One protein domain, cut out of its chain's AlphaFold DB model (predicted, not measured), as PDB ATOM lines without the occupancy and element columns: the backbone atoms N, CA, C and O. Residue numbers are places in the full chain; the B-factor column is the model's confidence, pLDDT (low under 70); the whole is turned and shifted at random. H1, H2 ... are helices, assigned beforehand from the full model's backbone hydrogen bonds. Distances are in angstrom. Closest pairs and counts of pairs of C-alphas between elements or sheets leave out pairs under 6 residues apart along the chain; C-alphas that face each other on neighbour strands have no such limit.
ATOM      1  N   PHE A  20     120.548  -7.820 119.439       91.44
ATOM      2  CA  PHE A  20     119.107  -7.549 119.433       91.44
ATOM      3  C   PHE A  20     118.629  -6.922 118.117       91.44
ATOM      4  O   PHE A  20     117.617  -7.347 117.566       91.44
ATOM      5  N   GLN A  21     119.381  -5.967 117.563       91.12
ATOM      6  CA  GLN A  21     119.052  -5.328 116.285       91.12
ATOM      7  C   GLN A  21     119.223  -6.290 115.101       91.12
ATOM      8  O   GLN A  21     118.341  -6.375 114.247       91.12
ATOM      9  N   ILE A  22     120.321  -7.056 115.072       93.50
ATOM     10  CA  ILE A  22     120.597  -8.045 114.015       93.50
ATOM     11  C   ILE A  22     119.488  -9.104 113.977       93.50
ATOM     12  O   ILE A  22     118.947  -9.427 112.909       93.50
ATOM     13  N   LEU A  23     119.098  -9.605 115.152       93.44
ATOM     14  CA  LEU A  23     118.073 -10.635 115.302       93.44
ATOM     15  C   LEU A  23     116.638 -10.102 115.233       93.44
ATOM     16  O   LEU A  23     115.705 -10.910 115.196       93.44
ATOM     17  N   ASP A  24     116.455  -8.778 115.178       90.62
ATOM     18  CA  ASP A  24     115.141  -8.131 115.236       90.62
ATOM     19  C   ASP A  24     114.361  -8.600 116.490       90.62
ATOM     20  O   ASP A  24     113.187  -8.981 116.426       90.62
ATOM     21  N   LEU A  25     115.073  -8.670 117.622       90.06
ATOM     22  CA  LEU A  25     114.594  -9.061 118.948       90.06
ATOM     23  C   LEU A  25     114.370  -7.819 119.808       90.06
ATOM     24  O   LEU A  25     115.224  -6.937 119.874       90.06
ATOM     25  N   ALA A  26     113.247  -7.791 120.521       84.75
ATOM     26  CA  ALA A  26     113.021  -6.783 121.542       84.75
ATOM     27  C   ALA A  26     113.827  -7.147 122.813       84.75
ATOM     28  O   ALA A  26     113.906  -8.342 123.134       84.75
ATOM     29  N   PRO A  27     114.450  -6.187 123.525       78.06
ATOM     30  CA  PRO A  27     115.290  -6.476 124.700       78.06
ATOM     31  C   PRO A  27     114.550  -7.220 125.822       78.06
ATOM     32  O   PRO A  27     115.114  -8.076 126.497       78.06
ATOM     33  N   ASP A  28     113.256  -6.945 125.958       80.81
ATOM     34  CA  ASP A  28     112.297  -7.555 126.880       80.81
ATOM     35  C   ASP A  28     111.795  -8.936 126.424       80.81
ATOM     36  O   ASP A  28     110.971  -9.553 127.096       80.81
ATOM     37  N   THR A  29     112.291  -9.469 125.300       83.50
ATOM     38  CA  THR A  29     111.940 -10.826 124.865       83.50
ATOM     39  C   THR A  29     112.530 -11.846 125.842       83.50
ATOM     40  O   THR A  29     113.716 -12.202 125.786       83.50
ATOM     41  N   LEU A  30     111.671 -12.340 126.732       75.62
ATOM     42  CA  LEU A  30     111.977 -13.384 127.703       75.62
ATOM     43  C   LEU A  30     111.571 -14.767 127.165       75.62
ATOM     44  O   LEU A  30     110.570 -14.927 126.468       75.62
ATOM     45  N   GLY A  31     112.363 -15.789 127.504       85.75
ATOM     46  CA  GLY A  31     112.085 -17.191 127.177       85.75
ATOM     47  C   GLY A  31     112.860 -17.735 125.971       85.75
ATOM     48  O   GLY A  31     112.806 -17.203 124.860       85.75
ATOM     49  N   ARG A  32     113.555 -18.866 126.173       88.44
ATOM     50  CA  ARG A  32     114.411 -19.493 125.144       88.44
ATOM     51  C   ARG A  32     113.639 -19.840 123.872       88.44
ATOM     52  O   ARG A  32     114.125 -19.587 122.776       88.44
ATOM     53  N   ALA A  33     112.427 -20.383 123.999       91.62
ATOM     54  CA  ALA A  33     111.626 -20.796 122.847       91.62
ATOM     55  C   ALA A  33     111.267 -19.616 121.926       91.62
ATOM     56  O   ALA A  33     111.397 -19.726 120.705       91.62
ATOM     57  N   ALA A  34     110.879 -18.473 122.503       90.38
ATOM     58  CA  ALA A  34     110.572 -17.257 121.753       90.38
ATOM     59  C   ALA A  34     111.811 -16.731 121.009       90.38
ATOM     60  O   ALA A  34     111.740 -16.426 119.816       90.38
ATOM     61  N   VAL A  35     112.964 -16.724 121.686       92.12
ATOM     62  CA  VAL A  35     114.256 -16.337 121.102       92.12
ATOM     63  C   VAL A  35     114.630 -17.250 119.928       92.12
ATOM     64  O   VAL A  35     114.883 -16.759 118.827       92.12
ATOM     65  N   HIS A  36     114.584 -18.574 120.100       94.19
ATOM     66  CA  HIS A  36     114.890 -19.528 119.025       94.19
ATOM     67  C   HIS A  36     113.946 -19.389 117.826       94.19
ATOM     68  O   HIS A  36     114.394 -19.404 116.675       94.19
ATOM     69  N   ALA A  37     112.643 -19.215 118.074       94.44
ATOM     70  CA  ALA A  37     111.669 -19.002 117.011       94.44
ATOM     71  C   ALA A  37     111.984 -17.728 116.209       94.44
ATOM     72  O   ALA A  37     111.902 -17.737 114.976       94.44
ATOM     73  N   ARG A  38     112.387 -16.646 116.887       94.50
ATOM     74  CA  ARG A  38     112.761 -15.388 116.234       94.50
ATOM     75  C   ARG A  38     114.037 -15.527 115.411       94.50
ATOM     76  O   ARG A  38     114.023 -15.137 114.244       94.50
ATOM     77  N   ILE A  39     115.078 -16.156 115.963       95.56
ATOM     78  CA  ILE A  39     116.340 -16.435 115.258       95.56
ATOM     79  C   ILE A  39     116.062 -17.222 113.976       95.56
ATOM     80  O   ILE A  39     116.500 -16.822 112.897       95.56
ATOM     81  N   ARG A  40     115.263 -18.296 114.057       96.12
ATOM     82  CA  ARG A  40     114.911 -19.116 112.887       96.12
ATOM     83  C   ARG A  40     114.214 -18.290 111.805       96.12
ATOM     84  O   ARG A  40     114.601 -18.360 110.638       96.12
ATOM     85  N   ARG A  41     113.213 -17.483 112.180       95.31
ATOM     86  CA  ARG A  41     112.499 -16.604 111.236       95.31
ATOM     87  C   ARG A  41     113.428 -15.553 110.632       95.31
ATOM     88  O   ARG A  41     113.347 -15.290 109.435       95.31
ATOM     89  N   ARG A  42     114.310 -14.945 111.431       95.19
ATOM     90  CA  ARG A  42     115.262 -13.935 110.952       95.19
ATOM     91  C   ARG A  42     116.252 -14.536 109.962       95.19
ATOM     92  O   ARG A  42     116.375 -13.996 108.868       95.19
ATOM     93  N   ARG A  43     116.841 -15.691 110.285       96.31
ATOM     94  CA  ARG A  43     117.735 -16.440 109.392       96.31
ATOM     95  C   ARG A  43     117.068 -16.731 108.047       96.31
ATOM     96  O   ARG A  43     117.659 -16.482 107.004       96.31
ATOM     97  N   GLN A  44     115.818 -17.195 108.064       96.12
ATOM     98  CA  GLN A  44     115.068 -17.480 106.839       96.12
ATOM     99  C   GLN A  44     114.790 -16.222 106.003       96.12
ATOM    100  O   GLN A  44     114.866 -16.284 104.780       96.12
ATOM    101  N   ARG A  45     114.473 -15.085 106.638       94.94
ATOM    102  CA  ARG A  45     114.250 -13.808 105.935       94.94
ATOM    103  C   ARG A  45     115.531 -13.299 105.278       94.94
ATOM    104  O   ARG A  45     115.507 -12.997 104.090       94.94
ATOM    105  N   VAL A  46     116.631 -13.274 106.029       94.88
ATOM    106  CA  VAL A  46     117.943 -12.827 105.541       94.88
ATOM    107  C   VAL A  46     118.460 -13.736 104.426       94.88
ATOM    108  O   VAL A  46     118.930 -13.246 103.414       94.88
ATOM    109  N   SER A  47     118.285 -15.055 104.546       94.75
ATOM    110  CA  SER A  47     118.693 -16.002 103.500       94.75
ATOM    111  C   SER A  47     117.905 -15.861 102.194       94.75
ATOM    112  O   SER A  47     118.427 -16.231 101.148       94.75
ATOM    113  N   ARG A  48     116.642 -15.418 102.246       95.12
ATOM    114  CA  ARG A  48     115.772 -15.325 101.061       95.12
ATOM    115  C   ARG A  48     115.840 -13.976 100.358       95.12
ATOM    116  O   ARG A  48     115.586 -13.931  99.164       95.12
ATOM    117  N   ALA A  49     116.062 -12.908 101.115       91.62
ATOM    118  CA  ALA A  49     116.019 -11.538 100.618       91.62
ATOM    119  C   ALA A  49     116.912 -10.632 101.489       91.62
ATOM    120  O   ALA A  49     116.389  -9.842 102.293       91.62
ATOM    121  N   PRO A  50     118.247 -10.786 101.419       89.19
ATOM    122  CA  PRO A  50     119.183  -9.985 102.211       89.19
ATOM    123  C   PRO A  50     119.040  -8.481 101.925       89.19
ATOM    124  O   PRO A  50     119.013  -7.675 102.853       89.19
ATOM    125  N   GLU A  51     118.803  -8.106 100.668       91.88
ATOM    126  CA  GLU A  51     118.601  -6.725 100.214       91.88
ATOM    127  C   GLU A  51     117.388  -6.030 100.851       91.88
ATOM    128  O   GLU A  51     117.360  -4.807 100.970       91.88
ATOM    129  N   ARG A  52     116.392  -6.795 101.317       90.25
ATOM    130  CA  ARG A  52     115.195  -6.263 101.995       90.25
ATOM    131  C   ARG A  52     115.378  -6.086 103.499       90.25
ATOM    132  O   ARG A  52     114.462  -5.612 104.168       90.25
ATOM    133  N   ASN A  53     116.514  -6.511 104.047       86.50
ATOM    134  CA  ASN A  53     116.784  -6.488 105.481       86.50
ATOM    135  C   ASN A  53     118.099  -5.757 105.808       86.50
ATOM    136  O   ASN A  53     118.916  -6.323 106.542       86.50
ATOM    137  N   PRO A  54     118.319  -4.523 105.310       88.81
ATOM    138  CA  PRO A  54     119.519  -3.783 105.651       88.81
ATOM    139  C   PRO A  54     119.504  -3.369 107.127       88.81
ATOM    140  O   PRO A  54     118.453  -3.063 107.700       88.81
ATOM    141  N   LEU A  55     120.682  -3.328 107.735       87.12
ATOM    142  CA  LEU A  55     120.916  -2.772 109.059       87.12
ATOM    143  C   LEU A  55     122.045  -1.744 108.947       87.12
ATOM    144  O   LEU A  55     123.115  -2.062 108.449       87.12
ATOM    145  N   PHE A  56     121.786  -0.500 109.359       84.50
ATOM    146  CA  PHE A  56     122.719   0.629 109.185       84.50
ATOM    147  C   PHE A  56     123.227   0.822 107.743       84.50
ATOM    148  O   PHE A  56     124.347   1.268 107.528       84.50
ATOM    149  N   GLY A  57     122.392   0.507 106.748       84.75
ATOM    150  CA  GLY A  57     122.750   0.626 105.330       84.75
ATOM    151  C   GLY A  57     123.531  -0.566 104.766       84.75
ATOM    152  O   GLY A  57     123.716  -0.630 103.555       84.75
ATOM    153  N   GLU A  58     123.913  -1.536 105.598       87.94
ATOM    154  CA  GLU A  58     124.596  -2.757 105.172       87.94
ATOM    155  C   GLU A  58     123.624  -3.938 105.087       87.94
ATOM    156  O   GLU A  58     122.688  -4.062 105.881       87.94
ATOM    157  N   GLN A  59     123.826  -4.816 104.104       92.38
ATOM    158  CA  GLN A  59     123.032  -6.035 103.973       92.38
ATOM    159  C   GLN A  59     123.507  -7.069 104.988       92.38
ATOM    160  O   GLN A  59     124.688  -7.400 105.034       92.38
ATOM    161  N   LEU A  60     122.574  -7.615 105.766       92.81
ATOM    162  CA  LEU A  60     122.892  -8.703 106.681       92.81
ATOM    163  C   LEU A  60     123.125 -10.006 105.915       92.81
ATOM    164  O   LEU A  60     122.353 -10.365 105.024       92.81
ATOM    165  N   ALA A  61     124.134 -10.759 106.334       93.94
ATOM    166  CA  ALA A  61     124.377 -12.129 105.927       93.94
ATOM    167  C   ALA A  61     123.827 -13.123 106.962       93.94
ATOM    168  O   ALA A  61     123.557 -12.814 108.125       93.94
ATOM    169  N   VAL A  62     123.687 -14.385 106.549       94.81
ATOM    170  CA  VAL A  62     123.324 -15.475 107.471       94.81
ATOM    171  C   VAL A  62     124.394 -15.670 108.552       94.81
ATOM    172  O   VAL A  62     124.052 -16.045 109.673       94.81
ATOM    173  N   ALA A  63     125.662 -15.388 108.236       95.12
ATOM    174  CA  ALA A  63     126.765 -15.425 109.192       95.12
ATOM    175  C   ALA A  63     126.526 -14.465 110.369       95.12
ATOM    176  O   ALA A  63     126.569 -14.908 111.514       95.12
ATOM    177  N   ASP A  64     126.129 -13.219 110.097       95.06
ATOM    178  CA  ASP A  64     125.852 -12.213 111.134       95.06
ATOM    179  C   ASP A  64     124.711 -12.651 112.058       95.06
ATOM    180  O   ASP A  64     124.755 -12.477 113.276       95.06
ATOM    181  N   VAL A  65     123.676 -13.278 111.487       95.94
ATOM    182  CA  VAL A  65     122.551 -13.828 112.258       95.94
ATOM    183  C   VAL A  65     123.008 -14.976 113.159       95.94
ATOM    184  O   VAL A  65     122.483 -15.127 114.261       95.94
ATOM    185  N   ASN A  66     123.953 -15.800 112.706       96.69
ATOM    186  CA  ASN A  66     124.486 -16.910 113.495       96.69
ATOM    187  C   ASN A  66     125.355 -16.401 114.642       96.69
ATOM    188  O   ASN A  66     125.126 -16.799 115.779       96.69
ATOM    189  N   GLU A  67     126.263 -15.470 114.357       96.62
ATOM    190  CA  GLU A  67     127.112 -14.849 115.371       96.62
ATOM    191  C   GLU A  67     126.261 -14.140 116.436       96.62
ATOM    192  O   GLU A  67     126.430 -14.356 117.637       96.62
ATOM    193  N   ALA A  68     125.264 -13.355 116.016       95.31
ATOM    194  CA  ALA A  68     124.344 -12.706 116.944       95.31
ATOM    195  C   ALA A  68     123.530 -13.720 117.769       95.31
ATOM    196  O   ALA A  68     123.250 -13.482 118.947       95.31
ATOM    197  N   ALA A  69     123.143 -14.853 117.173       95.75
ATOM    198  CA  ALA A  69     122.433 -15.918 117.875       95.75
ATOM    199  C   ALA A  69     123.298 -16.579 118.956       95.75
ATOM    200  O   ALA A  69     122.783 -16.843 120.042       95.75
ATOM    201  N   GLU A  70     124.580 -16.814 118.681       95.69
ATOM    202  CA  GLU A  70     125.541 -17.330 119.661       95.69
ATOM    203  C   GLU A  70     125.716 -16.344 120.822       95.69
ATOM    204  O   GLU A  70     125.571 -16.725 121.985       95.69
ATOM    205  N   GLN A  71     125.897 -15.054 120.517       94.38
ATOM    206  CA  GLN A  71     126.053 -14.008 121.533       94.38
ATOM    207  C   GLN A  71     124.829 -13.866 122.455       94.38
ATOM    208  O   GLN A  71     124.996 -13.606 123.640       94.38
ATOM    209  N   ILE A  72     123.601 -14.030 121.946       92.81
ATOM    210  CA  ILE A  72     122.372 -13.933 122.762       92.81
ATOM    211  C   ILE A  72     122.103 -15.193 123.593       92.81
ATOM    212  O   ILE A  72     121.417 -15.120 124.617       92.81
ATOM    213  N   GLN A  73     122.587 -16.354 123.151       91.12
ATOM    214  CA  GLN A  73     122.425 -17.604 123.894       91.12
ATOM    215  C   GLN A  73     123.404 -17.708 125.068       91.12
ATOM    216  O   GLN A  73     123.054 -18.312 126.081       91.12
ATOM    217  N   ASP A  74     124.582 -17.090 124.960       92.94
ATOM    218  CA  ASP A  74     125.507 -16.915 126.080       92.94
ATOM    219  C   ASP A  74     124.978 -15.855 127.072       92.94
ATOM    220  O   ASP A  74     124.767 -14.705 126.677       92.94
ATOM    221  N   PRO A  75     124.791 -16.173 128.370       90.75
ATOM    222  CA  PRO A  75     124.341 -15.200 129.366       90.75
ATOM    223  C   PRO A  75     125.215 -13.942 129.446       90.75
ATOM    224  O   PRO A  75     124.692 -12.838 129.612       90.75
ATOM    225  N   ARG A  76     126.542 -14.085 129.309       93.06
ATOM    226  CA  ARG A  76     127.466 -12.942 129.357       93.06
ATOM    227  C   ARG A  76     127.327 -12.078 128.107       93.06
ATOM    228  O   ARG A  76     127.225 -10.855 128.220       93.06
ATOM    229  N   GLY A  77     127.308 -12.702 126.932       90.94
ATOM    230  CA  GLY A  77     127.054 -12.036 125.658       90.94
ATOM    231  C   GLY A  77     125.711 -11.303 125.643       90.94
ATOM    232  O   GLY A  77     125.655 -10.135 125.251       90.94
ATOM    233  N   ARG A  78     124.658 -11.930 126.175       90.88
ATOM    234  CA  ARG A  78     123.332 -11.326 126.314       90.88
ATOM    235  C   ARG A  78     123.357 -10.090 127.205       90.88
ATOM    236  O   ARG A  78     122.914  -9.037 126.759       90.88
ATOM    237  N   LEU A  79     123.924 -10.182 128.410       89.94
ATOM    238  CA  LEU A  79     124.032  -9.036 129.318       89.94
ATOM    239  C   LEU A  79     124.795  -7.873 128.666       89.94
ATOM    240  O   LEU A  79     124.382  -6.719 128.747       89.94
ATOM    241  N   LEU A  80     125.896  -8.165 127.969       90.06
ATOM    242  CA  LEU A  80     126.663  -7.143 127.257       90.06
ATOM    243  C   LEU A  80     125.851  -6.499 126.123       90.06
ATOM    244  O   LEU A  80     125.941  -5.289 125.907       90.06
ATOM    245  N   ALA A  81     125.061  -7.288 125.395       89.81
ATOM    246  CA  ALA A  81     124.157  -6.785 124.370       89.81
ATOM    247  C   ALA A  81     123.046  -5.908 124.969       89.81
ATOM    248  O   ALA A  81     122.717  -4.874 124.385       89.81
ATOM    249  N   GLU A  82     122.510  -6.277 126.136       87.75
ATOM    250  CA  GLU A  82     121.503  -5.500 126.866       87.75
ATOM    251  C   GLU A  82     122.101  -4.153 127.286       87.75
ATOM    252  O   GLU A  82     121.568  -3.110 126.914       87.75
ATOM    253  N   LEU A  83     123.281  -4.143 127.914       85.81
ATOM    254  CA  LEU A  83     123.988  -2.914 128.303       85.81
ATOM    255  C   LEU A  83     124.282  -1.981 127.120       85.81
ATOM    256  O   LEU A  83     124.179  -0.765 127.248       85.81
ATOM    257  N   ARG A  84     124.620  -2.533 125.949       84.81
ATOM    258  CA  ARG A  84     124.842  -1.746 124.722       84.81
ATOM    259  C   ARG A  84     123.554  -1.188 124.118       84.81
ATOM    260  O   ARG A  84     123.630  -0.239 123.339       84.81
ATOM    261  N   THR A  85     122.412  -1.791 124.437       79.50
ATOM    262  CA  THR A  85     121.079  -1.413 123.942       79.50
ATOM    263  C   THR A  85     120.321  -0.549 124.955       79.50
ATOM    264  O   THR A  85     119.360   0.119 124.593       79.50
ATOM    265  N   HIS A  86     120.758  -0.486 126.212       71.44
ATOM    266  CA  HIS A  86     120.199   0.443 127.182       71.44
ATOM    267  C   HIS A  86     120.656   1.870 126.889       71.44
ATOM    268  O   HIS A  86     121.837   2.213 126.981       71.44
TER     269      HIS A  86
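This is residues 20 to 86 of the 141 residues of an uncharacterized protein of Streptomonospora sp. M2 (UniProt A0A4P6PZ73). H2 and H3 lie side by side as a helical hairpin; short H1 packs on H3, and H4 turns off nearly at right angles at H3's end, away from the loop of residues 49 to 61. The printed part has 67 residues with four named helices, H1 to H4, and no named strand: all helix. It is compact, radius of gyration of the C-alphas 11.5 A, spanning 30 by 24 by 18 A.

H1, residues 20 to 23, touches H3, residues 62 to 73, closest C-alphas Leu 23 and Val 65, 6.3 A. H2, residues 32 to 48, touches H3, opposite ways at a shallow tilt of 10 degrees, closest C-alphas Arg 43 and Val 62, 6.0 A. H4, residues 75 to 85, touches H3 only at the corner, with residues 71 to 72 of H3 alone, closest C-alphas Ile 72 and Arg 78, 4.5 A; at 72 degrees they are only just about perpendicular. H2 and H4 are apart. In H2, H3 and H4 every O i to N i+4 pair is within hydrogen-bond range; H1 is too short for one.

H1, 5.3 A long, begins at C-alpha 20 (119.107, -7.549, 119.433). H2 is 24.5 A, H3 16.6 A and H4 15.2 A, ending at C-alpha 85 (121.079, -1.413, 123.942).

The printed part has no cut; the link H2 to H3 is long. No printed residue is under 70 in pLDDT.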